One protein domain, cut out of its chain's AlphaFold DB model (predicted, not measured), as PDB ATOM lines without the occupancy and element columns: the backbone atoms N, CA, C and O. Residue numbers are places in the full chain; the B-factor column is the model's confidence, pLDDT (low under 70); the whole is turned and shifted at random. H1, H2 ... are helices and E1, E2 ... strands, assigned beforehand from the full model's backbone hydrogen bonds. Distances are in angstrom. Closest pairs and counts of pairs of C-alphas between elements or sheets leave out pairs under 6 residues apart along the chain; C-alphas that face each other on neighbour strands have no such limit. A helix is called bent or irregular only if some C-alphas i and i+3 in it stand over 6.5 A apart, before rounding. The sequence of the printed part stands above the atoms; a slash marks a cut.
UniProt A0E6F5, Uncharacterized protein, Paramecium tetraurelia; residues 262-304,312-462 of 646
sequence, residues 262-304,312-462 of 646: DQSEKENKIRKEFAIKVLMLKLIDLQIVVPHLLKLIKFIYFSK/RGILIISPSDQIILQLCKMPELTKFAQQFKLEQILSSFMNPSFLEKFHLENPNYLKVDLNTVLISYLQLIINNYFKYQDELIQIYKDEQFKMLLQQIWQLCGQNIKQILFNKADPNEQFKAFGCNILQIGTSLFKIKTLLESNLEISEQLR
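This is residues 262 to 304 and 312 to 462 of the 646 residues of an uncharacterized protein of Paramecium tetraurelia (UniProt A0E6F5). Two clusters of helices stand on either side of a short two-stranded ribbon, E1 and E2: H3, H4 and H5 gather round H1, while in the other cluster H8a runs alongside H11 and H9 crosses H11. H8a also packs on H1, joining the clusters; beyond H1, residues 359 to 364 stick out. The printed part has 194 residues, with eleven named helices and two strands in the order H1 H2 E1 E2 H3 to H11; the sheet is antiparallel and the class mostly helix. The whole is compact, with a radius of gyration of the C-alphas of 17.9 A and spans of 51 by 48 by 29 A.

E1, residues 297 to 301, and E2, residues 313 to 317, are antiparallel neighbours at 153 degrees; N 298 and O 316, 2.8 A apart, are within hydrogen-bond range. The closest C-alphas of E2 and H11, residues 436 to 462, are Leu 315 and Ile 437, 5.7 A. H11 touches H9, residues 399 to 420, with residues 437 to 446 alone, about perpendicular at 76 degrees; the closest C-alphas are Thr 442 and Ile 416, 5.3 A. H10, residues 426 to 433, only just touches H9 residues 415 to 419, with 3 pairs of C-alphas within 8 A, the closest Pro 426 and Ile 419, 5.7 A. H8, residues 370 to 397, was assigned as one helix by its hydrogen bonds but is bent, C-alphas 387 and 390 being 8.5 A apart; its arms are H8a, 370 to 387, and H8b, 390 to 397. H8a touches H11 at a shallow tilt of 8 degrees, the same way, closest at C-alphas Ile 382 and Ile 447, 5.8 A. H2, residues 291 to 296, touches H8b, closest at C-alphas Pro 291 and Leu 392, 6.1 A. The hub H1, residues 262 to 285, touches H8a with residues 273 to 284 alone, closest at C-alphas Lys 277 and Leu 370, 6.0 A. With residues 272 to 279 alone it touches H3, residues 321 to 328, closest at C-alphas Ile 276 and Ile 324, 6.4 A. H4, residues 331 to 339, and H5, residues 342 to 345, also touch H1, H4 only just with 3 pairs within 8 A; H6, residues 352 to 361, is apart from H1, and H7, residues 364 to 367, is close but not clearly touching it. Every O i to N i+4 pair is within hydrogen-bond range in H1, H3, H6, H8b and H10, against 3 of 5 in H4, 12 of 14 in H8a, 16 of 18 in H9, 20 of 23 in H11 and 0 of 2 in H2, which has 3 of 3 O i to N i+3 pairs within range; H5 and H7 are too short for an i+4 pair.

H1 begins at C-alpha 262 (136.329, 143.814, 61.487) and is 34.3 A long; H11, 38.1 A, ends at C-alpha 462 (90.467, 145.822, 82.988). H8a is 25.0 A, H9 23.8 A, and E1 and E2 13.6 A each. H4, H8a and H9 are irregular: C-alphas 332 and 335 are 7.3 A apart, 383 and 386 8.4 A, 411 and 414 8.3 A.

The C-alphas farthest apart, Ser 353 and Gln 460, are 57.3 A apart. Residues 305 to 311 are not printed; C-alphas 304 and 312 are 9.6 A apart across the cut. Of the links printed whole, H5 to H6 is short, the others tight. Mean pLDDT of the printed part is 72.1; 67 residues are under 70, among them 345 to 367 and 452 to 462.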
ATOM      1  N   ASP A 262     137.226 144.728  62.211       33.03
ATOM      2  CA  ASP A 262     136.329 143.814  61.487       33.03
ATOM      3  C   ASP A 262     136.619 142.343  61.811       33.03
ATOM      4  O   ASP A 262     135.716 141.502  61.789       33.03
ATOM      5  N   GLN A 263     137.886 141.993  62.048       39.81
ATOM      6  CA  GLN A 263     138.263 140.630  62.414       39.81
ATOM      7  C   GLN A 263     138.081 140.382  63.924       39.81
ATOM      8  O   GLN A 263     137.548 139.334  64.299       39.81
ATOM      9  N   SER A 264     138.347 141.391  64.759       45.12
ATOM     10  CA  SER A 264     138.035 141.389  66.194       45.12
ATOM     11  C   SER A 264     136.526 141.329  66.434       45.12
ATOM     12  O   SER A 264     136.062 140.557  67.262       45.12
ATOM     13  N   GLU A 265     135.713 142.048  65.659       49.44
ATOM     14  CA  GLU A 265     134.249 141.993  65.691       49.44
ATOM     15  C   GLU A 265     133.722 140.621  65.258       49.44
ATOM     16  O   GLU A 265     132.737 140.163  65.830       49.44
ATOM     17  N   LYS A 266     134.389 139.911  64.336       54.62
ATOM     18  CA  LYS A 266     134.041 138.515  63.999       54.62
ATOM     19  C   LYS A 266     134.323 137.563  65.162       54.62
ATOM     20  O   LYS A 266     133.444 136.774  65.503       54.62
ATOM     21  N   GLU A 267     135.485 137.650  65.810       60.03
ATOM     22  CA  GLU A 267     135.760 136.832  67.001       60.03
ATOM     23  C   GLU A 267     134.852 137.195  68.178       60.03
ATOM     24  O   GLU A 267     134.263 136.313  68.800       60.03
ATOM     25  N   ASN A 268     134.688 138.483  68.466       64.31
ATOM     26  CA  ASN A 268     133.812 138.981  69.520       64.31
ATOM     27  C   ASN A 268     132.351 138.597  69.255       64.31
ATOM     28  O   ASN A 268     131.640 138.252  70.194       64.31
ATOM     29  N   LYS A 269     131.900 138.583  67.996       66.94
ATOM     30  CA  LYS A 269     130.584 138.053  67.627       66.94
ATOM     31  C   LYS A 269     130.467 136.570  67.982       66.94
ATOM     32  O   LYS A 269     129.504 136.216  68.651       66.94
ATOM     33  N   ILE A 270     131.445 135.733  67.626       69.19
ATOM     34  CA  ILE A 270     131.444 134.297  67.971       69.19
ATOM     35  C   ILE A 270     131.432 134.097  69.499       69.19
ATOM     36  O   ILE A 270     130.641 133.305  70.009       69.19
ATOM     37  N   ARG A 271     132.245 134.859  70.250       71.94
ATOM     38  CA  ARG A 271     132.268 134.841  71.729       71.94
ATOM     39  C   ARG A 271     130.902 135.199  72.328       71.94
ATOM     40  O   ARG A 271     130.432 134.510  73.231       71.94
ATOM     41  N   LYS A 272     130.239 136.238  71.808       75.81
ATOM     42  CA  LYS A 272     128.919 136.690  72.283       75.81
ATOM     43  C   LYS A 272     127.788 135.752  71.860       75.81
ATOM     44  O   LYS A 272     126.894 135.505  72.662       75.81
ATOM     45  N   GLU A 273     127.833 135.196  70.647       76.81
ATOM     46  CA  GLU A 273     126.912 134.149  70.179       76.81
ATOM     47  C   GLU A 273     127.032 132.884  71.044       76.81
ATOM     48  O   GLU A 273     126.015 132.298  71.408       76.81
ATOM     49  N   PHE A 274     128.243 132.505  71.465       77.75
ATOM     50  CA  PHE A 274     128.460 131.423  72.428       77.75
ATOM     51  C   PHE A 274     127.938 131.767  73.835       77.75
ATOM     52  O   PHE A 274     127.198 130.977  74.421       77.75
ATOM     53  N   ALA A 275     128.254 132.951  74.368       79.06
ATOM     54  CA  ALA A 275     127.798 133.363  75.696       79.06
ATOM     55  C   ALA A 275     126.260 133.459  75.783       79.06
ATOM     56  O   ALA A 275     125.668 132.907  76.711       79.06
ATOM     57  N   ILE A 276     125.593 134.070  74.792       84.31
ATOM     58  CA  ILE A 276     124.122 134.135  74.764       84.31
ATOM     59  C   ILE A 276     123.500 132.744  74.578       84.31
ATOM     60  O   ILE A 276     122.484 132.462  75.203       84.31
ATOM     61  N   LYS A 277     124.127 131.837  73.809       85.81
ATOM     62  CA  LYS A 277     123.684 130.439  73.670       85.81
ATOM     63  C   LYS A 277     123.656 129.711  75.016       85.81
ATOM     64  O   LYS A 277     122.664 129.061  75.337       85.81
ATOM     65  N   VAL A 278     124.735 129.818  75.793       83.81
ATOM     66  CA  VAL A 278     124.872 129.156  77.102       83.81
ATOM     67  C   VAL A 278     123.892 129.748  78.122       83.81
ATOM     68  O   VAL A 278     123.244 128.997  78.848       83.81
ATOM     69  N   LEU A 279     123.701 131.072  78.123       86.56
ATOM     70  CA  LEU A 279     122.700 131.739  78.965       86.56
ATOM     71  C   LEU A 279     121.260 131.372  78.573       86.56
ATOM     72  O   LEU A 279     120.456 131.081  79.451       86.56
ATOM     73  N   MET A 280     120.928 131.335  77.279       88.94
ATOM     74  CA  MET A 280     119.592 130.948  76.806       88.94
ATOM     75  C   MET A 280     119.276 129.479  77.094       88.94
ATOM     76  O   MET A 280     118.156 129.183  77.498       88.94
ATOM     77  N   LEU A 281     120.250 128.570  76.961       87.19
ATOM     78  CA  LEU A 281     120.102 127.190  77.435       87.19
ATOM     79  C   LEU A 281     119.798 127.161  78.938       87.19
ATOM     80  O   LEU A 281     118.830 126.524  79.345       87.19
ATOM     81  N   LYS A 282     120.529 127.933  79.752       87.62
ATOM     82  CA  LYS A 282     120.282 127.956  81.196       87.62
ATOM     83  C   LYS A 282     118.934 128.577  81.583       87.62
ATOM     84  O   LYS A 282     118.302 128.107  82.526       87.62
ATOM     85  N   LEU A 283     118.465 129.584  80.846       89.19
ATOM     86  CA  LEU A 283     117.111 130.133  80.986       89.19
ATOM     87  C   LEU A 283     116.035 129.076  80.670       89.19
ATOM     88  O   LEU A 283     115.042 128.999  81.390       89.19
ATOM     89  N   ILE A 284     116.250 128.225  79.657       89.31
ATOM     90  CA  ILE A 284     115.357 127.095  79.342       89.31
ATOM     91  C   ILE A 284     115.363 126.060  80.475       89.31
ATOM     92  O   ILE A 284     114.285 125.681  80.934       89.31
ATOM     93  N   ASP A 285     116.534 125.654  80.978       87.38
ATOM     94  CA  ASP A 285     116.640 124.707  82.102       87.38
ATOM     95  C   ASP A 285     115.892 125.202  83.352       87.38
ATOM     96  O   ASP A 285     115.262 124.421  84.059       87.38
ATOM     97  N   LEU A 286     115.969 126.510  83.630       85.31
ATOM     98  CA  LEU A 286     115.327 127.159  84.777       85.31
ATOM     99  C   LEU A 286     113.870 127.584  84.508       85.31
ATOM    100  O   LEU A 286     113.214 128.098  85.410       85.31
ATOM    101  N   GLN A 287     113.358 127.391  83.286       86.38
ATOM    102  CA  GLN A 287     112.044 127.864  82.817       86.38
ATOM    103  C   GLN A 287     111.821 129.391  82.958       86.38
ATOM    104  O   GLN A 287     110.683 129.860  83.036       86.38
ATOM    105  N   ILE A 288     112.900 130.181  82.959       88.19
ATOM    106  CA  ILE A 288     112.862 131.644  83.094       88.19
ATOM    107  C   ILE A 288     112.712 132.283  81.710       88.19
ATOM    108  O   ILE A 288     113.476 132.001  80.787       88.19
ATOM    109  N   VAL A 289     111.749 133.194  81.576       87.12
ATOM    110  CA  VAL A 289     111.533 133.979  80.358       87.12
ATOM    111  C   VAL A 289     111.977 135.419  80.585       87.12
ATOM    112  O   VAL A 289     111.563 136.078  81.528       87.12
ATOM    113  N   VAL A 290     112.803 135.904  79.664       89.19
ATOM    114  CA  VAL A 290     113.245 137.293  79.528       89.19
ATOM    115  C   VAL A 290     112.807 137.759  78.130       89.19
ATOM    116  O   VAL A 290     113.530 137.528  77.150       89.19
ATOM    117  N   PRO A 291     111.609 138.360  77.984       84.75
ATOM    118  CA  PRO A 291     111.023 138.712  76.683       84.75
ATOM    119  C   PRO A 291     111.941 139.588  75.830       84.75
ATOM    120  O   PRO A 291     112.041 139.423  74.614       84.75
ATOM    121  N   HIS A 292     112.674 140.483  76.487       84.75
ATOM    122  CA  HIS A 292     113.578 141.454  75.885       84.75
ATOM    123  C   HIS A 292     114.659 140.846  74.969       84.75
ATOM    124  O   HIS A 292     115.117 141.526  74.050       84.75
ATOM    125  N   LEU A 293     115.004 139.557  75.122       85.44
ATOM    126  CA  LEU A 293     115.938 138.868  74.217       85.44
ATOM    127  C   LEU A 293     115.420 138.759  72.772       85.44
ATOM    128  O   LEU A 293     116.225 138.647  71.849       85.44
ATOM    129  N   LEU A 294     114.106 138.874  72.539       85.56
ATOM    130  CA  LEU A 294     113.538 138.945  71.187       85.56
ATOM    131  C   LEU A 294     114.107 140.125  70.376       85.56
ATOM    132  O   LEU A 294     114.336 139.983  69.176       85.56
ATOM    133  N   LYS A 295     114.422 141.258  71.026       82.88
ATOM    134  CA  LYS A 295     115.016 142.436  70.365       82.88
ATOM    135  C   LYS A 295     116.449 142.204  69.855       82.88
ATOM    136  O   LYS A 295     116.968 143.031  69.111       82.88
ATOM    137  N   LEU A 296     117.094 141.091  70.224       77.25
ATOM    138  CA  LEU A 296     118.419 140.719  69.716       77.25
ATOM    139  C   LEU A 296     118.377 140.062  68.328       77.25
ATOM    140  O   LEU A 296     119.421 139.953  67.683       77.25
ATOM    141  N   ILE A 297     117.212 139.593  67.870       78.88
ATOM    142  CA  ILE A 297     117.071 138.915  66.576       78.88
ATOM    143  C   ILE A 297     117.214 139.948  65.448       78.88
ATOM    144  O   ILE A 297     116.526 140.967  65.436       78.88
ATOM    145  N   LYS A 298     118.084 139.678  64.470       76.81
ATOM    146  CA  LYS A 298     118.269 140.498  63.264       76.81
ATOM    147  C   LYS A 298     118.155 139.651  62.004       76.81
ATOM    148  O   LYS A 298     118.576 138.497  61.978       76.81
ATOM    149  N   PHE A 299     117.623 140.247  60.944       66.75
ATOM    150  CA  PHE A 299     117.543 139.637  59.621       66.75
ATOM    151  C   PHE A 299     118.712 140.084  58.733       66.75
ATOM    152  O   PHE A 299     119.068 141.261  58.721       66.75
ATOM    153  N   ILE A 300     119.316 139.142  58.002       63.75
ATOM    154  CA  ILE A 300     120.411 139.388  57.054       63.75
ATOM    155  C   ILE A 300     120.095 138.693  55.727       63.75
ATOM    156  O   ILE A 300     119.671 137.540  55.698       63.75
ATOM    157  N   TYR A 301     120.338 139.385  54.613       55.72
ATOM    158  CA  TYR A 301     120.058 138.899  53.263       55.72
ATOM    159  C   TYR A 301     121.346 138.762  52.434       55.72
ATOM    160  O   TYR A 301     122.098 139.724  52.290       55.72
ATOM    161  N   PHE A 302     121.602 137.574  51.872       49.47
ATOM    162  CA  PHE A 302     122.835 137.256  51.138       49.47
ATOM    163  C   PHE A 302     122.610 137.144  49.620       49.47
ATOM    164  O   PHE A 302     122.730 136.073  49.029       49.47
ATOM    165  N   SER A 303     122.329 138.275  48.967       43.00
ATOM    166  CA  SER A 303     122.081 138.334  47.516       43.00
ATOM    167  C   SER A 303     123.359 138.121  46.683       43.00
ATOM    168  O   SER A 303     124.005 139.078  46.248       43.00
ATOM    169  N   LYS A 304     123.749 136.866  46.424       40.38
ATOM    170  CA  LYS A 304     124.912 136.531  45.579       40.38
ATOM    171  C   LYS A 304     124.631 136.717  44.073       40.38
ATOM    172  O   LYS A 304     124.577 135.748  43.327       40.38
ATOM    173  N   ARG A 312     117.237 133.188  50.050       51.34
ATOM    174  CA  ARG A 312     118.089 132.718  51.154       51.34
ATOM    175  C   ARG A 312     118.683 133.876  51.964       51.34
ATOM    176  O   ARG A 312     119.893 134.088  52.021       51.34
ATOM    177  N   GLY A 313     117.803 134.616  52.636       55.88
ATOM    178  CA  GLY A 313     118.191 135.313  53.862       55.88
ATOM    179  C   GLY A 313     118.397 134.332  55.021       55.88
ATOM    180  O   GLY A 313     118.082 133.145  54.914       55.88
ATOM    181  N   ILE A 314     118.874 134.848  56.149       65.62
ATOM    182  CA  ILE A 314     118.905 134.150  57.438       65.62
ATOM    183  C   ILE A 314     118.496 135.107  58.558       65.62
ATOM    184  O   ILE A 314     118.693 136.321  58.468       65.62
ATOM    185  N   LEU A 315     117.964 134.552  59.643       67.38
ATOM    186  CA  LEU A 315     117.936 135.246  60.928       67.38
ATOM    187  C   LEU A 315     119.234 134.950  61.688       67.38
ATOM    188  O   LEU A 315     119.776 133.851  61.590       67.38
ATOM    189  N   ILE A 316     119.732 135.922  62.444       70.69
ATOM    190  CA  ILE A 316     120.811 135.742  63.421       70.69
ATOM    191  C   ILE A 316     120.402 136.376  64.749       70.69
ATOM    192  O   ILE A 316     119.548 137.264  64.778       70.69
ATOM    193  N   ILE A 317     121.054 135.988  65.842       72.94
ATOM    194  CA  ILE A 317     121.037 136.785  67.070       72.94
ATOM    195  C   ILE A 317     122.249 137.719  67.017       72.94
ATOM    196  O   ILE A 317     123.354 137.306  66.684       72.94
ATOM    197  N   SER A 318     122.042 138.994  67.325       75.62
ATOM    198  CA  SER A 318     123.084 140.018  67.434       75.62
ATOM    199  C   SER A 318     123.167 140.494  68.890       75.62
ATOM    200  O   SER A 318     122.778 141.632  69.171       75.62
ATOM    201  N   PRO A 319     123.627 139.643  69.826       72.00
ATOM    202  CA  PRO A 319     123.672 139.982  71.245       72.00
ATOM    203  C   PRO A 319     124.566 141.200  71.521       72.00
ATOM    204  O   PRO A 319     125.630 141.351  70.918       72.00
ATOM    205  N   SER A 320     124.141 142.057  72.452       76.44
ATOM    206  CA  SER A 320     124.960 143.151  72.983       76.44
ATOM    207  C   SER A 320     125.612 142.749  74.304       76.44
ATOM    208  O   SER A 320     125.048 141.972  75.078       76.44
ATOM    209  N   ASP A 321     126.783 143.316  74.594       76.38
ATOM    210  CA  ASP A 321     127.509 143.057  75.844       76.38
ATOM    211  C   ASP A 321     126.684 143.470  77.063       76.38
ATOM    212  O   ASP A 321     126.646 142.757  78.058       76.38
ATOM    213  N   GLN A 322     125.944 144.580  76.951       79.50
ATOM    214  CA  GLN A 322     125.019 145.054  77.981       79.50
ATOM    215  C   GLN A 322     123.971 143.999  78.352       79.50
ATOM    216  O   GLN A 322     123.745 143.777  79.537       79.50
ATOM    217  N   ILE A 323     123.363 143.324  77.370       77.56
ATOM    218  CA  ILE A 323     122.313 142.330  77.634       77.56
ATOM    219  C   ILE A 323     122.912 141.010  78.141       77.56
ATOM    220  O   ILE A 323     122.339 140.395  79.036       77.56
ATOM    221  N   ILE A 324     124.096 140.603  77.665       81.06
ATOM    222  CA  ILE A 324     124.804 139.448  78.244       81.06
ATOM    223  C   ILE A 324     125.182 139.735  79.710       81.06
ATOM    224  O   ILE A 324     124.916 138.904  80.573       81.06
ATOM    225  N   LEU A 325     125.716 140.922  80.022       83.75
ATOM    226  CA  LEU A 325     126.032 141.340  81.395       83.75
ATOM    227  C   LEU A 325     124.783 141.482  82.282       83.75
ATOM    228  O   LEU A 325     124.852 141.185  83.470       83.75
ATOM    229  N   GLN A 326     123.640 141.910  81.734       82.94
ATOM    230  CA  GLN A 326     122.364 141.923  82.462       82.94
ATOM    231  C   GLN A 326     121.922 140.503  82.832       82.94
ATOM    232  O   GLN A 326     121.600 140.262  83.993       82.94
ATOM    233  N   LEU A 327     121.983 139.550  81.894       84.69
ATOM    234  CA  LEU A 327     121.688 138.140  82.169       84.69
ATOM    235  C   LEU A 327     122.665 137.532  83.191       84.69
ATOM    236  O   LEU A 327     122.225 136.868  84.124       84.69
ATOM    237  N   CYS A 328     123.971 137.799  83.084       85.12
ATOM    238  CA  CYS A 328     124.963 137.340  84.068       85.12
ATOM    239  C   CYS A 328     124.689 137.851  85.497       85.12
ATOM    240  O   CYS A 328     125.090 137.210  86.469       85.12
ATOM    241  N   LYS A 329     123.988 138.983  85.635       85.50
ATOM    242  CA  LYS A 329     123.647 139.624  86.914       85.50
ATOM    243  C   LYS A 329     122.245 139.290  87.433       85.50
ATOM    244  O   LYS A 329     121.889 139.753  88.513       85.50
ATOM    245  N   MET A 330     121.463 138.483  86.711       83.69
ATOM    246  CA  MET A 330     120.214 137.927  87.242       83.69
ATOM    247  C   MET A 330     120.537 136.954  88.391       83.69
ATOM    248  O   MET A 330     121.352 136.055  88.166       83.69
ATOM    249  N   PRO A 331     119.934 137.078  89.593       84.00
ATOM    250  CA  PRO A 331     120.290 136.266  90.765       84.00
ATOM    251  C   PRO A 331     120.291 134.748  90.524       84.00
ATOM    252  O   PRO A 331     121.129 134.024  91.065       84.00
ATOM    253  N   GLU A 332     119.383 134.274  89.674       85.06
ATOM    254  CA  GLU A 332     119.196 132.874  89.284       85.06
ATOM    255  C   GLU A 332     120.320 132.365  88.366       85.06
ATOM    256  O   GLU A 332     120.623 131.170  88.336       85.06
ATOM    257  N   LEU A 333     120.962 133.277  87.629       84.69
ATOM    258  CA  LEU A 333     122.060 132.999  86.706       84.69
ATOM    259  C   LEU A 333     123.433 133.357  87.286       84.69
ATOM    260  O   LEU A 333     124.416 132.763  86.855       84.69
ATOM    261  N   THR A 334     123.546 134.261  88.266       84.44
ATOM    262  CA  THR A 334     124.837 134.798  88.740       84.44
ATOM    263  C   THR A 334     125.839 133.720  89.150       84.44
ATOM    264  O   THR A 334     126.979 133.754  88.692       84.44
ATOM    265  N   LYS A 335     125.431 132.709  89.931       81.44
ATOM    266  CA  LYS A 335     126.341 131.613  90.331       81.44
ATOM    267  C   LYS A 335     126.844 130.804  89.127       81.44
ATOM    268  O   LYS A 335     128.021 130.461  89.062       81.44
ATOM    269  N   PHE A 336     125.970 130.551  88.154       82.25
ATOM    270  CA  PHE A 336     126.289 129.845  86.909       82.25
ATOM    271  C   PHE A 336     127.185 130.699  85.993       82.25
ATOM    272  O   PHE A 336     128.186 130.215  85.472       82.25
ATOM    273  N   ALA A 337     126.892 131.992  85.855       82.50
ATOM    274  CA  ALA A 337     127.686 132.936  85.076       82.50
ATOM    275  C   ALA A 337     129.086 133.166  85.668       82.50
ATOM    276  O   ALA A 337     130.042 133.326  84.911       82.50
ATOM    277  N   GLN A 338     129.226 133.126  86.997       79.44
ATOM    278  CA  GLN A 338     130.514 133.156  87.696       79.44
ATOM    279  C   GLN A 338     131.293 131.846  87.515       79.44
ATOM    280  O   GLN A 338     132.458 131.893  87.122       79.44
ATOM    281  N   GLN A 339     130.651 130.686  87.721       76.00
ATOM    282  CA  GLN A 339     131.245 129.361  87.484       76.00
ATOM    283  C   GLN A 339     131.802 129.243  86.057       76.00
ATOM    284  O   GLN A 339     132.960 128.874  85.864       76.00
ATOM    285  N   PHE A 340     131.000 129.626  85.062       70.69
ATOM    286  CA  PHE A 340     131.372 129.595  83.648       70.69
ATOM    287  C   PHE A 340     132.035 130.882  83.144       70.69
ATOM    288  O   PHE A 340     132.229 131.037  81.939       70.69
ATOM    289  N   LYS A 341     132.413 131.793  84.053       73.81
ATOM    290  CA  LYS A 341     133.162 133.031  83.778       73.81
ATOM    291  C   LYS A 341     132.616 133.825  82.580       73.81
ATOM    292  O   LYS A 341     133.377 134.435  81.833       73.81
ATOM    293  N   LEU A 342     131.296 133.835  82.390       73.44
ATOM    294  CA  LEU A 342     130.643 134.308  81.162       73.44
ATOM    295  C   LEU A 342     130.878 135.807  80.909       73.44
ATOM    296  O   LEU A 342     131.002 136.224  79.762       73.44
ATOM    297  N   GLU A 343     131.039 136.607  81.967       74.06
ATOM    298  CA  GLU A 343     131.449 138.015  81.853       74.06
ATOM    299  C   GLU A 343     132.890 138.170  81.324       74.06
ATOM    300  O   GLU A 343     133.186 139.117  80.600       74.06
ATOM    301  N   GLN A 344     133.784 137.213  81.606       70.44
ATOM    302  CA  GLN A 344     135.165 137.203  81.103       70.44
ATOM    303  C   GLN A 344     135.232 136.783  79.623       70.44
ATOM    304  O   GLN A 344     136.141 137.220  78.918       70.44
ATOM    305  N   ILE A 345     134.239 136.032  79.119       67.12
ATOM    306  CA  ILE A 345     134.102 135.685  77.687       67.12
ATOM    307  C   ILE A 345     133.898 136.936  76.813       67.12
ATOM    308  O   ILE A 345     134.315 136.956  75.655       67.12
ATOM    309  N   LEU A 346     133.311 137.997  77.378       64.75
ATOM    310  CA  LEU A 346     133.145 139.299  76.719       64.75
ATOM    311  C   LEU A 346     134.441 140.122  76.659       64.75
ATOM    312  O   LEU A 346     134.506 141.107  75.926       64.75
ATOM    313  N   SER A 347     135.470 139.740  77.421       58.84
ATOM    314  CA  SER A 347     136.764 140.419  77.407       58.84
ATOM    315  C   SER A 347     137.649 139.942  76.248       58.84
ATOM    316  O   SER A 347     137.488 138.849  75.694       58.84
ATOM    317  N   SER A 348     138.642 140.756  75.886       50.72
ATOM    318  CA  SER A 348     139.640 140.389  74.879       50.72
ATOM    319  C   SER A 348     140.532 139.221  75.331       50.72
ATOM    320  O   SER A 348     140.911 138.402  74.490       50.72
ATOM    321  N   PHE A 349     140.805 139.098  76.637       44.47
ATOM    322  CA  PHE A 349     141.753 138.154  77.249       44.47
ATOM    323  C   PHE A 349     141.110 136.840  77.729       44.47
ATOM    324  O   PHE A 349     141.240 136.429  78.882       44.47
ATOM    325  N   MET A 350     140.466 136.122  76.812       46.34
ATOM    326  CA  MET A 350     140.076 134.726  77.039       46.34
ATOM    327  C   MET A 350     141.277 133.783  76.889       46.34
ATOM    328  O   MET A 350     141.935 133.758  75.848       46.34
ATOM    329  N   ASN A 351     141.549 132.973  77.915       50.50
ATOM    330  CA  ASN A 351     142.548 131.903  77.848       50.50
ATOM    331  C   ASN A 351     141.970 130.709  77.047       50.50
ATOM    332  O   ASN A 351     140.935 130.183  77.462       50.50
ATOM    333  N   PRO A 352     142.602 130.244  75.947       52.03
ATOM    334  CA  PRO A 352     142.084 129.137  75.129       52.03
ATOM    335  C   PRO A 352     141.765 127.865  75.926       52.03
ATOM    336  O   PRO A 352     140.707 127.269  75.731       52.03
ATOM    337  N   SER A 353     142.607 127.526  76.908       48.41
ATOM    338  CA  SER A 353     142.415 126.358  77.782       48.41
ATOM    339  C   SER A 353     141.133 126.401  78.627       48.41
ATOM    340  O   SER A 353     140.670 125.363  79.093       48.41
ATOM    341  N   PHE A 354     140.522 127.578  78.820       56.75
ATOM    342  CA  PHE A 354     139.222 127.682  79.484       56.75
ATOM    343  C   PHE A 354     138.075 127.219  78.575       56.75
ATOM    344  O   PHE A 354     137.174 126.526  79.043       56.75
ATOM    345  N   LEU A 355     138.127 127.538  77.275       55.59
ATOM    346  CA  LEU A 355     137.168 127.001  76.305       55.59
ATOM    347  C   LEU A 355     137.324 125.483  76.193       55.59
ATOM    348  O   LEU A 355     136.331 124.775  76.289       55.59
ATOM    349  N   GLU A 356     138.553 124.975  76.104       56.59
ATOM    350  CA  GLU A 356     138.819 123.529  76.048       56.59
ATOM    351  C   GLU A 356     138.310 122.788  77.297       56.59
ATOM    352  O   GLU A 356     137.644 121.761  77.168       56.59
ATOM    353  N   LYS A 357     138.514 123.334  78.506       57.31
ATOM    354  CA  LYS A 357     137.932 122.771  79.738       57.31
ATOM    355  C   LYS A 357     136.404 122.823  79.749       57.31
ATOM    356  O   LYS A 357     135.777 121.801  80.010       57.31
ATOM    357  N   PHE A 358     135.795 123.949  79.364       60.69
ATOM    358  CA  PHE A 358     134.339 124.035  79.196       60.69
ATOM    359  C   PHE A 358     133.830 122.963  78.217       60.69
ATOM    360  O   PHE A 358     132.809 122.327  78.460       60.69
ATOM    361  N   HIS A 359     134.529 122.755  77.099       61.81
ATOM    362  CA  HIS A 359     134.155 121.793  76.061       61.81
ATOM    363  C   HIS A 359     134.191 120.339  76.560       61.81
ATOM    364  O   HIS A 359     133.338 119.546  76.156       61.81
ATOM    365  N   LEU A 360     135.128 120.009  77.456       61.88
ATOM    366  CA  LEU A 360     135.243 118.700  78.107       61.88
ATOM    367  C   LEU A 360     134.195 118.496  79.214       61.88
ATOM    368  O   LEU A 360     133.570 117.441  79.275       61.88
ATOM    369  N   GLU A 361     133.984 119.498  80.069       62.97
ATOM    370  CA  GLU A 361     133.058 119.421  81.209       62.97
ATOM    371  C   GLU A 361     131.582 119.512  80.781       62.97
ATOM    372  O   GLU A 361     130.708 118.916  81.407       62.97
ATOM    373  N   ASN A 362     131.283 120.266  79.716       64.62
ATOM    374  CA  ASN A 362     129.922 120.629  79.306       64.62
ATOM    375  C   ASN A 362     129.626 120.333  77.811       64.62
ATOM    376  O   ASN A 362     129.089 121.186  77.094       64.62
ATOM    377  N   PRO A 363     129.893 119.109  77.303       64.75
ATOM    378  CA  PRO A 363     129.823 118.784  75.872       64.75
ATOM    379  C   PRO A 363     128.413 118.897  75.269       64.75
ATOM    380  O   PRO A 363     128.263 119.069  74.059       64.75
ATOM    381  N   ASN A 364     127.358 118.830  76.085       65.81
ATOM    382  CA  ASN A 364     125.979 118.995  75.613       65.81
ATOM    383  C   ASN A 364     125.695 120.437  75.156       65.81
ATOM    384  O   ASN A 364     125.007 120.637  74.156       65.81
ATOM    385  N   TYR A 365     126.315 121.433  75.801       64.88
ATOM    386  CA  TYR A 365     126.207 122.843  75.415       64.88
ATOM    387  C   TYR A 365     126.941 123.153  74.101       64.88
ATOM    388  O   TYR A 365     126.691 124.192  73.494       64.88
ATOM    389  N   LEU A 366     127.809 122.265  73.600       63.41
ATOM    390  CA  LEU A 366     128.376 122.381  72.253       63.41
ATOM    391  C   LEU A 366     127.413 121.886  71.172       63.41
ATOM    392  O   LEU A 366     127.167 122.618  70.216       63.41
ATOM    393  N   LYS A 367     126.870 120.673  71.345       66.00
ATOM    394  CA  LYS A 367     126.161 119.898  70.306       66.00
ATOM    395  C   LYS A 367     124.900 120.569  69.750       66.00
ATOM    396  O   LYS A 367     124.579 120.364  68.585       66.00
ATOM    397  N   VAL A 368     124.185 121.347  70.564       71.38
ATOM    398  CA  VAL A 368     122.976 122.078  70.140       71.38
ATOM    399  C   VAL A 368     123.379 123.348  69.385       71.38
ATOM    400  O   VAL A 368     124.238 124.089  69.855       71.38
ATOM    401  N   ASP A 369     122.775 123.650  68.237       76.25
ATOM    402  CA  ASP A 369     123.062 124.889  67.502       76.25
ATOM    403  C   ASP A 369     122.263 126.093  68.051       76.25
ATOM    404  O   ASP A 369     121.258 125.933  68.746       76.25
ATOM    405  N   LEU A 370     122.694 127.326  67.752       80.12
ATOM    406  CA  LEU A 370     122.031 128.532  68.275       80.12
ATOM    407  C   LEU A 370     120.586 128.688  67.763       80.12
ATOM    408  O   LEU A 370     119.756 129.258  68.469       80.12
ATOM    409  N   ASN A 371     120.255 128.160  66.578       79.38
ATOM    410  CA  ASN A 371     118.884 128.208  66.065       79.38
ATOM    411  C   ASN A 371     117.959 127.297  66.873       79.38
ATOM    412  O   ASN A 371     116.878 127.735  67.257       79.38
ATOM    413  N   THR A 372     118.392 126.074  67.192       82.94
ATOM    414  CA  THR A 372     117.634 125.154  68.052       82.94
ATOM    415  C   THR A 372     117.427 125.757  69.440       82.94
ATOM    416  O   THR A 372     116.300 125.762  69.927       82.94
ATOM    417  N   VAL A 373     118.459 126.372  70.039       85.69
ATOM    418  CA  VAL A 373     118.315 127.089  71.324       85.69
ATOM    419  C   VAL A 373     117.289 128.225  71.223       85.69
ATOM    420  O   VAL A 373     116.421 128.344  72.087       85.69
ATOM    421  N   LEU A 374     117.327 129.030  70.156       87.75
ATOM    422  CA  LEU A 374     116.359 130.109  69.938       87.75
ATOM    423  C   LEU A 374     114.929 129.584  69.732       87.75
ATOM    424  O   LEU A 374     113.993 130.164  70.273       87.75
ATOM    425  N   ILE A 375     114.743 128.492  68.989       86.81
ATOM    426  CA  ILE A 375     113.429 127.872  68.760       86.81
ATOM    427  C   ILE A 375     112.870 127.301  70.072       86.81
ATOM    428  O   ILE A 375     111.714 127.563  70.405       86.81
ATOM    429  N   SER A 376     113.689 126.605  70.868       89.44
ATOM    430  CA  SER A 376     113.304 126.126  72.202       89.44
ATOM    431  C   SER A 376     112.960 127.276  73.155       89.44
ATOM    432  O   SER A 376     111.974 127.192  73.884       89.44
ATOM    433  N   TYR A 377     113.707 128.382  73.111       92.19
ATOM    434  CA  TYR A 377     113.418 129.577  73.907       92.19
ATOM    435  C   TYR A 377     112.132 130.292  73.457       92.19
ATOM    436  O   TYR A 377     111.339 130.739  74.283       92.19
ATOM    437  N   LEU A 378     111.861 130.345  72.151       91.88
ATOM    438  CA  LEU A 378     110.592 130.845  71.618       91.88
ATOM    439  C   LEU A 378     109.415 129.963  72.048       91.88
ATOM    440  O   LEU A 378     108.358 130.493  72.382       91.88
ATOM    441  N   GLN A 379     109.594 128.641  72.118       89.69
ATOM    442  CA  GLN A 379     108.577 127.740  72.663       89.69
ATOM    443  C   GLN A 379     108.383 127.932  74.179       89.69
ATOM    444  O   GLN A 379     107.249 127.892  74.648       89.69
ATOM    445  N   LEU A 380     109.444 128.224  74.942       91.94
ATOM    446  CA  LEU A 380     109.339 128.603  76.358       91.94
ATOM    447  C   LEU A 380     108.527 129.898  76.546       91.94
ATOM    448  O   LEU A 380     107.676 129.957  77.438       91.94
ATOM    449  N   ILE A 381     108.745 130.905  75.686       90.12
ATOM    450  CA  ILE A 381     107.941 132.137  75.648       90.12
ATOM    451  C   ILE A 381     106.481 131.806  75.319       90.12
ATOM    452  O   ILE A 381     105.601 132.246  76.049       90.12
ATOM    453  N   ILE A 382     106.210 130.999  74.283       86.56
ATOM    454  CA  ILE A 382     104.847 130.554  73.928       86.56
ATOM    455  C   ILE A 382     104.160 129.875  75.120       86.56
ATOM    456  O   ILE A 382     103.007 130.178  75.409       86.56
ATOM    457  N   ASN A 383     104.863 129.008  75.851       85.12
ATOM    458  CA  ASN A 383     104.300 128.284  76.994       85.12
ATOM    459  C   ASN A 383     104.019 129.186  78.215       85.12
ATOM    460  O   ASN A 383     103.193 128.833  79.052       85.12
ATOM    461  N   ASN A 384     104.691 130.337  78.338       84.06
ATOM    462  CA  ASN A 384     104.578 131.243  79.491       84.06
ATOM    463  C   ASN A 384     103.981 132.623  79.155       84.06
ATOM    464  O   ASN A 384     103.937 133.480  80.038       84.06
ATOM    465  N   TYR A 385     103.532 132.863  77.916       80.88
ATOM    466  CA  TYR A 385     103.304 134.218  77.388       80.88
ATOM    467  C   TYR A 385     102.349 135.077  78.233       80.88
ATOM    468  O   TYR A 385     102.601 136.270  78.387       80.88
ATOM    469  N   PHE A 386     101.323 134.469  78.846       76.38
ATOM    470  CA  PHE A 386     100.393 135.121  79.778       76.38
ATOM    471  C   PHE A 386     101.107 135.912  80.892       76.38
ATOM    472  O   PHE A 386     100.700 137.024  81.209       76.38
ATOM    473  N   LYS A 387     102.196 135.368  81.461       79.38
ATOM    474  CA  LYS A 387     102.962 135.992  82.561       79.38
ATOM    475  C   LYS A 387     103.743 137.239  82.125       79.38
ATOM    476  O   LYS A 387     104.124 138.037  82.968       79.38
ATOM    477  N   TYR A 388     103.999 137.379  80.824       80.50
ATOM    478  CA  TYR A 388     104.890 138.386  80.236       80.50
ATOM    479  C   TYR A 388     104.188 139.212  79.147       80.50
ATOM    480  O   TYR A 388     104.837 139.817  78.290       80.50
ATOM    481  N   GLN A 389     102.852 139.209  79.148       77.62
ATOM    482  CA  GLN A 389     102.030 139.742  78.067       77.62
ATOM    483  C   GLN A 389     102.315 141.226  77.787       77.62
ATOM    484  O   GLN A 389     102.493 141.586  76.625       77.62
ATOM    485  N   ASP A 390     102.432 142.072  78.813       75.19
ATOM    486  CA  ASP A 390     102.689 143.509  78.630       75.19
ATOM    487  C   ASP A 390     104.081 143.808  78.053       75.19
ATOM    488  O   ASP A 390     104.206 144.617  77.131       75.19
ATOM    489  N   GLU A 391     105.129 143.128  78.531       81.56
ATOM    490  CA  GLU A 391     106.485 143.246  77.972       81.56
ATOM    491  C   GLU A 391     106.519 142.805  76.506       81.56
ATOM    492  O   GLU A 391     107.076 143.490  75.644       81.56
ATOM    493  N   LEU A 392     105.873 141.677  76.204       82.56
ATOM    494  CA  LEU A 392     105.742 141.173  74.844       82.56
ATOM    495  C   LEU A 392     104.959 142.160  73.962       82.56
ATOM    496  O   LEU A 392     105.410 142.472  72.864       82.56
ATOM    497  N   ILE A 393     103.853 142.742  74.436       79.81
ATOM    498  CA  ILE A 393     103.113 143.789  73.710       79.81
ATOM    499  C   ILE A 393     104.010 145.005  73.426       79.81
ATOM    500  O   ILE A 393     103.957 145.546  72.321       79.81
ATOM    501  N   GLN A 394     104.855 145.431  74.370       81.25
ATOM    502  CA  GLN A 394     105.812 146.523  74.148       81.25
ATOM    503  C   GLN A 394     106.868 146.161  73.090       81.25
ATOM    504  O   GLN A 394     107.187 146.986  72.234       81.25
ATOM    505  N   ILE A 395     107.365 144.921  73.083       83.75
ATOM    506  CA  ILE A 395     108.310 144.421  72.072       83.75
ATOM    507  C   ILE A 395     107.659 144.341  70.684       83.75
ATOM    508  O   ILE A 395     108.246 144.799  69.711       83.75
ATOM    509  N   TYR A 396     106.426 143.842  70.572       84.62
ATOM    510  CA  TYR A 396     105.694 143.796  69.297       84.62
ATOM    511  C   TYR A 396     105.180 145.177  68.836       84.62
ATOM    512  O   TYR A 396     104.799 145.343  67.674       84.62
ATOM    513  N   LYS A 397     105.220 146.195  69.710       78.25
ATOM    514  CA  LYS A 397     105.026 147.614  69.367       78.25
ATOM    515  C   LYS A 397     106.317 148.326  68.927       78.25
ATOM    516  O   LYS A 397     106.204 149.416  68.369       78.25
ATOM    517  N   ASP A 398     107.498 147.737  69.108       84.00
ATOM    518  CA  ASP A 398     108.790 148.304  68.691       84.00
ATOM    519  C   ASP A 398     108.917 148.369  67.155       84.00
ATOM    520  O   ASP A 398     108.664 147.383  66.463       84.00
ATOM    521  N   GLU A 399     109.313 149.518  66.601       80.25
ATOM    522  CA  GLU A 399     109.401 149.713  65.144       80.25
ATOM    523  C   GLU A 399     110.498 148.871  64.475       80.25
ATOM    524  O   GLU A 399     110.302 148.390  63.356       80.25
ATOM    525  N   GLN A 400     111.626 148.609  65.146       78.00
ATOM    526  CA  GLN A 400     112.663 147.737  64.581       78.00
ATOM    527  C   GLN A 400     112.168 146.287  64.517       78.00
ATOM    528  O   GLN A 400     112.379 145.590  63.521       78.00
ATOM    529  N   PHE A 401     111.436 145.855  65.545       81.12
ATOM    530  CA  PHE A 401     110.860 144.515  65.611       81.12
ATOM    531  C   PHE A 401     109.659 144.339  64.659       81.12
ATOM    532  O   PHE A 401     109.518 143.295  64.022       81.12
ATOM    533  N   LYS A 402     108.841 145.380  64.457       78.06
ATOM    534  CA  LYS A 402     107.809 145.424  63.404       78.06
ATOM    535  C   LYS A 402     108.408 145.254  62.007       78.06
ATOM    536  O   LYS A 402     107.921 144.418  61.246       78.06
ATOM    537  N   MET A 403     109.474 145.994  61.680       76.62
ATOM    538  CA  MET A 403     110.166 145.860  60.390       76.62
ATOM    539  C   MET A 403     110.728 144.448  60.187       76.62
ATOM    540  O   MET A 403     110.545 143.872  59.115       76.62
ATOM    541  N   LEU A 404     111.340 143.860  61.221       82.38
ATOM    542  CA  LEU A 404     111.815 142.472  61.212       82.38
ATOM    543  C   LEU A 404     110.684 141.484  60.863       82.38
ATOM    544  O   LEU A 404     110.821 140.676  59.943       82.38
ATOM    545  N   LEU A 405     109.544 141.575  61.554       80.31
ATOM    546  CA  LEU A 405     108.378 140.722  61.297       80.31
ATOM    547  C   LEU A 405     107.805 140.932  59.885       80.31
ATOM    548  O   LEU A 405     107.397 139.966  59.238       80.31
ATOM    549  N   GLN A 406     107.803 142.167  59.377       77.19
ATOM    550  CA  GLN A 406     107.349 142.479  58.022       77.19
ATOM    551  C   GLN A 406     108.269 141.880  56.944       77.19
ATOM    552  O   GLN A 406     107.766 141.329  55.965       77.19
ATOM    553  N   GLN A 407     109.592 141.919  57.139       75.38
ATOM    554  CA  GLN A 407     110.573 141.295  56.237       75.38
ATOM    555  C   GLN A 407     110.421 139.765  56.202       75.38
ATOM    556  O   GLN A 407     110.374 139.171  55.124       75.38
ATOM    557  N   ILE A 408     110.255 139.130  57.370       78.25
ATOM    558  CA  ILE A 408     109.947 137.693  57.484       78.25
ATOM    559  C   ILE A 408     108.657 137.364  56.711       78.25
ATOM    560  O   ILE A 408     108.631 136.446  55.888       78.25
ATOM    561  N   TRP A 409     107.593 138.149  56.918       78.38
ATOM    562  CA  TRP A 409     106.302 137.933  56.262       78.38
ATOM    563  C   TRP A 409     106.365 138.083  54.733       78.38
ATOM    564  O   TRP A 409     105.732 137.310  54.015       78.38
ATOM    565  N   GLN A 410     107.151 139.033  54.218       74.31
ATOM    566  CA  GLN A 410     107.350 139.225  52.776       74.31
ATOM    567  C   GLN A 410     108.051 138.035  52.097       74.31
ATOM    568  O   GLN A 410     107.801 137.778  50.921       74.31
ATOM    569  N   LEU A 411     108.904 137.299  52.819       71.44
ATOM    570  CA  LEU A 411     109.692 136.193  52.264       71.44
ATOM    571  C   LEU A 411     108.993 134.833  52.364       71.44
ATOM    572  O   LEU A 411     109.010 134.073  51.393       71.44
ATOM    573  N   CYS A 412     108.390 134.522  53.516       71.44
ATOM    574  CA  CYS A 412     107.802 133.206  53.794       71.44
ATOM    575  C   CYS A 412     106.424 133.253  54.485       71.44
ATOM    576  O   CYS A 412     105.932 132.224  54.944       71.44
ATOM    577  N   GLY A 413     105.751 134.412  54.513       73.06
ATOM    578  CA  GLY A 413     104.438 134.587  55.152       73.06
ATOM    579  C   GLY A 413     103.334 133.653  54.635       73.06
ATOM    580  O   GLY A 413     102.423 133.319  55.386       73.06
ATOM    581  N   GLN A 414     103.421 133.169  53.389       73.31
ATOM    582  CA  GLN A 414     102.501 132.148  52.861       73.31
ATOM    583  C   GLN A 414     102.714 130.777  53.522       73.31
ATOM    584  O   GLN A 414     101.745 130.174  53.979       73.31
ATOM    585  N   ASN A 415     103.964 130.321  53.646       68.62
ATOM    586  CA  ASN A 415     104.310 129.066  54.322       68.62
ATOM    587  C   ASN A 415     104.035 129.161  55.831       68.62
ATOM    588  O   ASN A 415     103.435 128.254  56.399       68.62
ATOM    589  N   ILE A 416     104.358 130.297  56.466       74.19
ATOM    590  CA  ILE A 416     103.959 130.586  57.853       74.19
ATOM    591  C   ILE A 416     102.430 130.489  57.992       74.19
ATOM    592  O   ILE A 416     101.947 129.804  58.887       74.19
ATOM    593  N   LYS A 417     101.649 131.104  57.089       71.25
ATOM    594  CA  LYS A 417     100.177 131.010  57.102       71.25
ATOM    595  C   LYS A 417      99.686 129.563  56.955       71.25
ATOM    596  O   LYS A 417      98.746 129.186  57.642       71.25
ATOM    597  N   GLN A 418     100.301 128.753  56.092       69.75
ATOM    598  CA  GLN A 418      99.944 127.337  55.940       69.75
ATOM    599  C   GLN A 418     100.213 126.543  57.225       69.75
ATOM    600  O   GLN A 418      99.320 125.842  57.693       69.75
ATOM    601  N   ILE A 419     101.393 126.710  57.829       70.44
ATOM    602  CA  ILE A 419     101.797 126.005  59.055       70.44
ATOM    603  C   ILE A 419     100.949 126.440  60.264       70.44
ATOM    604  O   ILE A 419     100.543 125.600  61.061       70.44
ATOM    605  N   LEU A 420     100.641 127.736  60.409       71.62
ATOM    606  CA  LEU A 420      99.828 128.252  61.523       71.62
ATOM    607  C   LEU A 420      98.360 127.801  61.483       71.62
ATOM    608  O   LEU A 420      97.730 127.748  62.533       71.62
ATOM    609  N   PHE A 421      97.827 127.483  60.300       68.44
ATOM    610  CA  PHE A 421      96.469 126.957  60.119       68.44
ATOM    611  C   PHE A 421      96.447 125.437  59.853       68.44
ATOM    612  O   PHE A 421      95.491 124.944  59.263       68.44
ATOM    613  N   ASN A 422      97.502 124.701  60.235       65.38
ATOM    614  CA  ASN A 422      97.631 123.240  60.081       65.38
ATOM    615  C   ASN A 422      97.435 122.704  58.638       65.38
ATOM    616  O   ASN A 422      97.110 121.536  58.443       65.38
ATOM    617  N   LYS A 423      97.655 123.533  57.606       55.84
ATOM    618  CA  LYS A 423      97.426 123.189  56.181       55.84
ATOM    619  C   LYS A 423      98.602 122.490  55.496       55.84
ATOM    620  O   LYS A 423      98.525 122.191  54.308       55.84
ATOM    621  N   ALA A 424      99.705 122.313  56.212       62.53
ATOM    622  CA  ALA A 424     100.898 121.597  55.782       62.53
ATOM    623  C   ALA A 424     101.659 121.133  57.031       62.53
ATOM    624  O   ALA A 424     101.664 121.857  58.030       62.53
ATOM    625  N   ASP A 425     102.323 119.976  56.973       69.44
ATOM    626  CA  ASP A 425     103.194 119.529  58.064       69.44
ATOM    627  C   ASP A 425     104.347 120.537  58.255       69.44
ATOM    628  O   ASP A 425     105.091 120.807  57.299       69.44
ATOM    629  N   PRO A 426     104.539 121.097  59.470       68.62
ATOM    630  CA  PRO A 426     105.718 121.892  59.782       68.62
ATOM    631  C   PRO A 426     107.023 121.189  59.381       68.62
ATOM    632  O   PRO A 426     107.919 121.840  58.850       68.62
ATOM    633  N   ASN A 427     107.146 119.875  59.599       71.81
ATOM    634  CA  ASN A 427     108.403 119.154  59.392       71.81
ATOM    635  C   ASN A 427     108.772 119.043  57.907       71.81
ATOM    636  O   ASN A 427     109.933 119.267  57.556       71.81
ATOM    637  N   GLU A 428     107.807 118.756  57.030       70.50
ATOM    638  CA  GLU A 428     108.003 118.802  55.576       70.50
ATOM    639  C   GLU A 428     108.365 120.212  55.099       70.50
ATOM    640  O   GLU A 428     109.367 120.392  54.405       70.50
ATOM    641  N   GLN A 429     107.605 121.231  55.518       64.12
ATOM    642  CA  GLN A 429     107.841 122.620  55.107       64.12
ATOM    643  C   GLN A 429     109.212 123.138  55.569       64.12
ATOM    644  O   GLN A 429     109.921 123.785  54.795       64.12
ATOM    645  N   PHE A 430     109.628 122.831  56.803       72.56
ATOM    646  CA  PHE A 430     110.942 123.215  57.323       72.56
ATOM    647  C   PHE A 430     112.086 122.509  56.577       72.56
ATOM    648  O   PHE A 430     113.065 123.170  56.226       72.56
ATOM    649  N   LYS A 431     111.952 121.206  56.279       66.56
ATOM    650  CA  LYS A 431     112.924 120.462  55.456       66.56
ATOM    651  C   LYS A 431     113.022 121.034  54.036       66.56
ATOM    652  O   LYS A 431     114.128 121.213  53.537       66.56
ATOM    653  N   ALA A 432     111.888 121.356  53.412       58.00
ATOM    654  CA  ALA A 432     111.829 121.843  52.033       58.00
ATOM    655  C   ALA A 432     112.387 123.269  51.855       58.00
ATOM    656  O   ALA A 432     113.043 123.547  50.854       58.00
ATOM    657  N   PHE A 433     112.149 124.178  52.810       56.47
ATOM    658  CA  PHE A 433     112.652 125.558  52.723       56.47
ATOM    659  C   PHE A 433     114.099 125.728  53.210       56.47
ATOM    660  O   PHE A 433     114.761 126.686  52.812       56.47
ATOM    661  N   GLY A 434     114.588 124.837  54.081       52.41
ATOM    662  CA  GLY A 434     115.992 124.782  54.512       52.41
ATOM    663  C   GLY A 434     116.531 126.029  55.228       52.41
ATOM    664  O   GLY A 434     117.744 126.149  55.399       52.41
ATOM    665  N   CYS A 435     115.674 126.977  55.627       62.62
ATOM    666  CA  CYS A 435     116.079 128.249  56.225       62.62
ATOM    667  C   CYS A 435     115.478 128.457  57.624       62.62
ATOM    668  O   CYS A 435     114.287 128.244  57.864       62.62
ATOM    669  N   ASN A 436     116.306 128.954  58.548       73.00
ATOM    670  CA  ASN A 436     115.895 129.228  59.927       73.00
ATOM    671  C   ASN A 436     114.788 130.301  60.028       73.00
ATOM    672  O   ASN A 436     114.028 130.304  60.998       73.00
ATOM    673  N   ILE A 437     114.640 131.155  59.001       79.12
ATOM    674  CA  ILE A 437     113.570 132.157  58.892       79.12
ATOM    675  C   ILE A 437     112.193 131.515  59.081       79.12
ATOM    676  O   ILE A 437     111.368 132.059  59.808       79.12
ATOM    677  N   LEU A 438     111.922 130.371  58.440       80.06
ATOM    678  CA  LEU A 438     110.586 129.775  58.462       80.06
ATOM    679  C   LEU A 438     110.238 129.211  59.850       80.06
ATOM    680  O   LEU A 438     109.123 129.413  60.324       80.06
ATOM    681  N   GLN A 439     111.193 128.580  60.536       80.25
ATOM    682  CA  GLN A 439     111.004 128.026  61.886       80.25
ATOM    683  C   GLN A 439     110.862 129.123  62.953       80.25
ATOM    684  O   GLN A 439     109.863 129.180  63.680       80.25
ATOM    685  N   ILE A 440     111.846 130.025  63.023       83.56
ATOM    686  CA  ILE A 440     111.872 131.137  63.983       83.56
ATOM    687  C   ILE A 440     110.702 132.086  63.700       83.56
ATOM    688  O   ILE A 440     109.974 132.460  64.616       83.56
ATOM    689  N   GLY A 441     110.460 132.409  62.426       84.19
ATOM    690  CA  GLY A 441     109.340 133.233  61.977       84.19
ATOM    691  C   GLY A 441     107.987 132.637  62.352       84.19
ATOM    692  O   GLY A 441     107.174 133.338  62.946       84.19
ATOM    693  N   THR A 442     107.752 131.342  62.106       85.00
ATOM    694  CA  THR A 442     106.506 130.681  62.543       85.00
ATOM    695  C   THR A 442     106.303 130.827  64.052       85.00
ATOM    696  O   THR A 442     105.209 131.175  64.488       85.00
ATOM    697  N   SER A 443     107.354 130.641  64.852       88.31
ATOM    698  CA  SER A 443     107.282 130.765  66.315       88.31
ATOM    699  C   SER A 443     107.016 132.210  66.772       88.31
ATOM    700  O   SER A 443     106.167 132.444  67.629       88.31
ATOM    701  N   LEU A 444     107.651 133.199  66.134       90.00
ATOM    702  CA  LEU A 444     107.379 134.624  66.358       90.00
ATOM    703  C   LEU A 444     105.942 135.018  65.984       90.00
ATOM    704  O   LEU A 444     105.327 135.822  66.687       90.00
ATOM    705  N   PHE A 445     105.386 134.456  64.908       87.31
ATOM    706  CA  PHE A 445     103.995 134.696  64.526       87.31
ATOM    707  C   PHE A 445     102.992 133.912  65.395       87.31
ATOM    708  O   PHE A 445     101.904 134.431  65.618       87.31
ATOM    709  N   LYS A 446     103.353 132.761  65.992       83.12
ATOM    710  CA  LYS A 446     102.551 132.124  67.062       83.12
ATOM    711  C   LYS A 446     102.414 133.046  68.275       83.12
ATOM    712  O   LYS A 446     101.293 133.321  68.693       83.12
ATOM    713  N   ILE A 447     103.533 133.567  68.791       83.81
ATOM    714  CA  ILE A 447     103.534 134.540  69.900       83.81
ATOM    715  C   ILE A 447     102.680 135.755  69.525       83.81
ATOM    716  O   ILE A 447     101.835 136.174  70.308       83.81
ATOM    717  N   LYS A 448     102.834 136.280  68.301       82.50
ATOM    718  CA  LYS A 448     102.026 137.407  67.826       82.50
ATOM    719  C   LYS A 448     100.521 137.125  67.902       82.50
ATOM    720  O   LYS A 448      99.799 137.937  68.470       82.50
ATOM    721  N   THR A 449     100.061 135.998  67.356       77.44
ATOM    722  CA  THR A 449      98.638 135.625  67.374       77.44
ATOM    723  C   THR A 449      98.108 135.500  68.802       77.44
ATOM    724  O   THR A 449      97.006 135.962  69.061       77.44
ATOM    725  N   LEU A 450      98.900 134.949  69.730       75.75
ATOM    726  CA  LEU A 450      98.539 134.814  71.147       75.75
ATOM    727  C   LEU A 450      98.406 136.171  71.870       75.75
ATOM    728  O   LEU A 450      97.522 136.357  72.703       75.75
ATOM    729  N   LEU A 451      99.252 137.150  71.532       74.38
ATOM    730  CA  LEU A 451      99.133 138.518  72.054       74.38
ATOM    731  C   LEU A 451      97.952 139.266  71.424       74.38
ATOM    732  O   LEU A 451      97.258 139.999  72.121       74.38
ATOM    733  N   GLU A 452      97.708 139.082  70.123       67.62
ATOM    734  CA  GLU A 452      96.559 139.682  69.434       67.62
ATOM    735  C   GLU A 452      95.228 139.074  69.925       67.62
ATOM    736  O   GLU A 452      94.276 139.828  70.101       67.62
ATOM    737  N   SER A 453      95.171 137.776  70.259       59.62
ATOM    738  CA  SER A 453      93.993 137.154  70.891       59.62
ATOM    739  C   SER A 453      93.770 137.611  72.331       59.62
ATOM    740  O   SER A 453      92.638 137.886  72.716       59.62
ATOM    741  N   ASN A 454      94.832 137.727  73.135       45.28
ATOM    742  CA  ASN A 454      94.683 138.152  74.527       45.28
ATOM    743  C   ASN A 454      94.492 139.659  74.695       45.28
ATOM    744  O   ASN A 454      93.963 140.070  75.724       45.28
ATOM    745  N   LEU A 455      94.885 140.498  73.733       45.16
ATOM    746  CA  LEU A 455      94.562 141.926  73.776       45.16
ATOM    747  C   LEU A 455      93.042 142.139  73.820       45.16
ATOM    748  O   LEU A 455      92.569 142.877  74.682       45.16
ATOM    749  N   GLU A 456      92.287 141.392  73.004       37.62
ATOM    750  CA  GLU A 456      90.815 141.416  72.981       37.62
ATOM    751  C   GLU A 456      90.162 140.929  74.299       37.62
ATOM    752  O   GLU A 456      88.992 141.228  74.527       37.62
ATOM    753  N   ILE A 457      90.914 140.243  75.175       32.88
ATOM    754  CA  ILE A 457      90.470 139.721  76.487       32.88
ATOM    755  C   ILE A 457      90.961 140.608  77.649       32.88
ATOM    756  O   ILE A 457      90.236 140.876  78.604       32.88
ATOM    757  N   SER A 458      92.190 141.125  77.578       31.28
ATOM    758  CA  SER A 458      92.764 141.999  78.613       31.28
ATOM    759  C   SER A 458      92.131 143.394  78.651       31.28
ATOM    760  O   SER A 458      92.067 143.997  79.721       31.28
ATOM    761  N   GLU A 459      91.581 143.884  77.530       35.19
ATOM    762  CA  GLU A 459      90.702 145.062  77.547       35.19
ATOM    763  C   GLU A 459      89.362 144.780  78.252       35.19
ATOM    764  O   GLU A 459      88.767 145.710  78.784       35.19
ATOM    765  N   GLN A 460      88.900 143.523  78.327       32.91
ATOM    766  CA  GLN A 460      87.674 143.158  79.054       32.91
ATOM    767  C   GLN A 460      87.933 143.109  80.568       32.91
ATOM    768  O   GLN A 460      87.286 143.830  81.324       32.91
ATOM    769  N   LEU A 461      88.948 142.353  81.002       30.25
ATOM    770  CA  LEU A 461      89.289 142.183  82.426       30.25
ATOM    771  C   LEU A 461      89.652 143.498  83.140       30.25
ATOM    772  O   LEU A 461      89.453 143.621  84.346       30.25
ATOM    773  N   ARG A 462      90.162 144.501  82.413       32.78
ATOM    774  CA  ARG A 462      90.467 145.822  82.988       32.78
ATOM    775  C   ARG A 462      89.224 146.707  83.162       32.78
ATOM    776  O   ARG A 462      89.219 147.580  84.021       32.78
TER     777      ARG A 462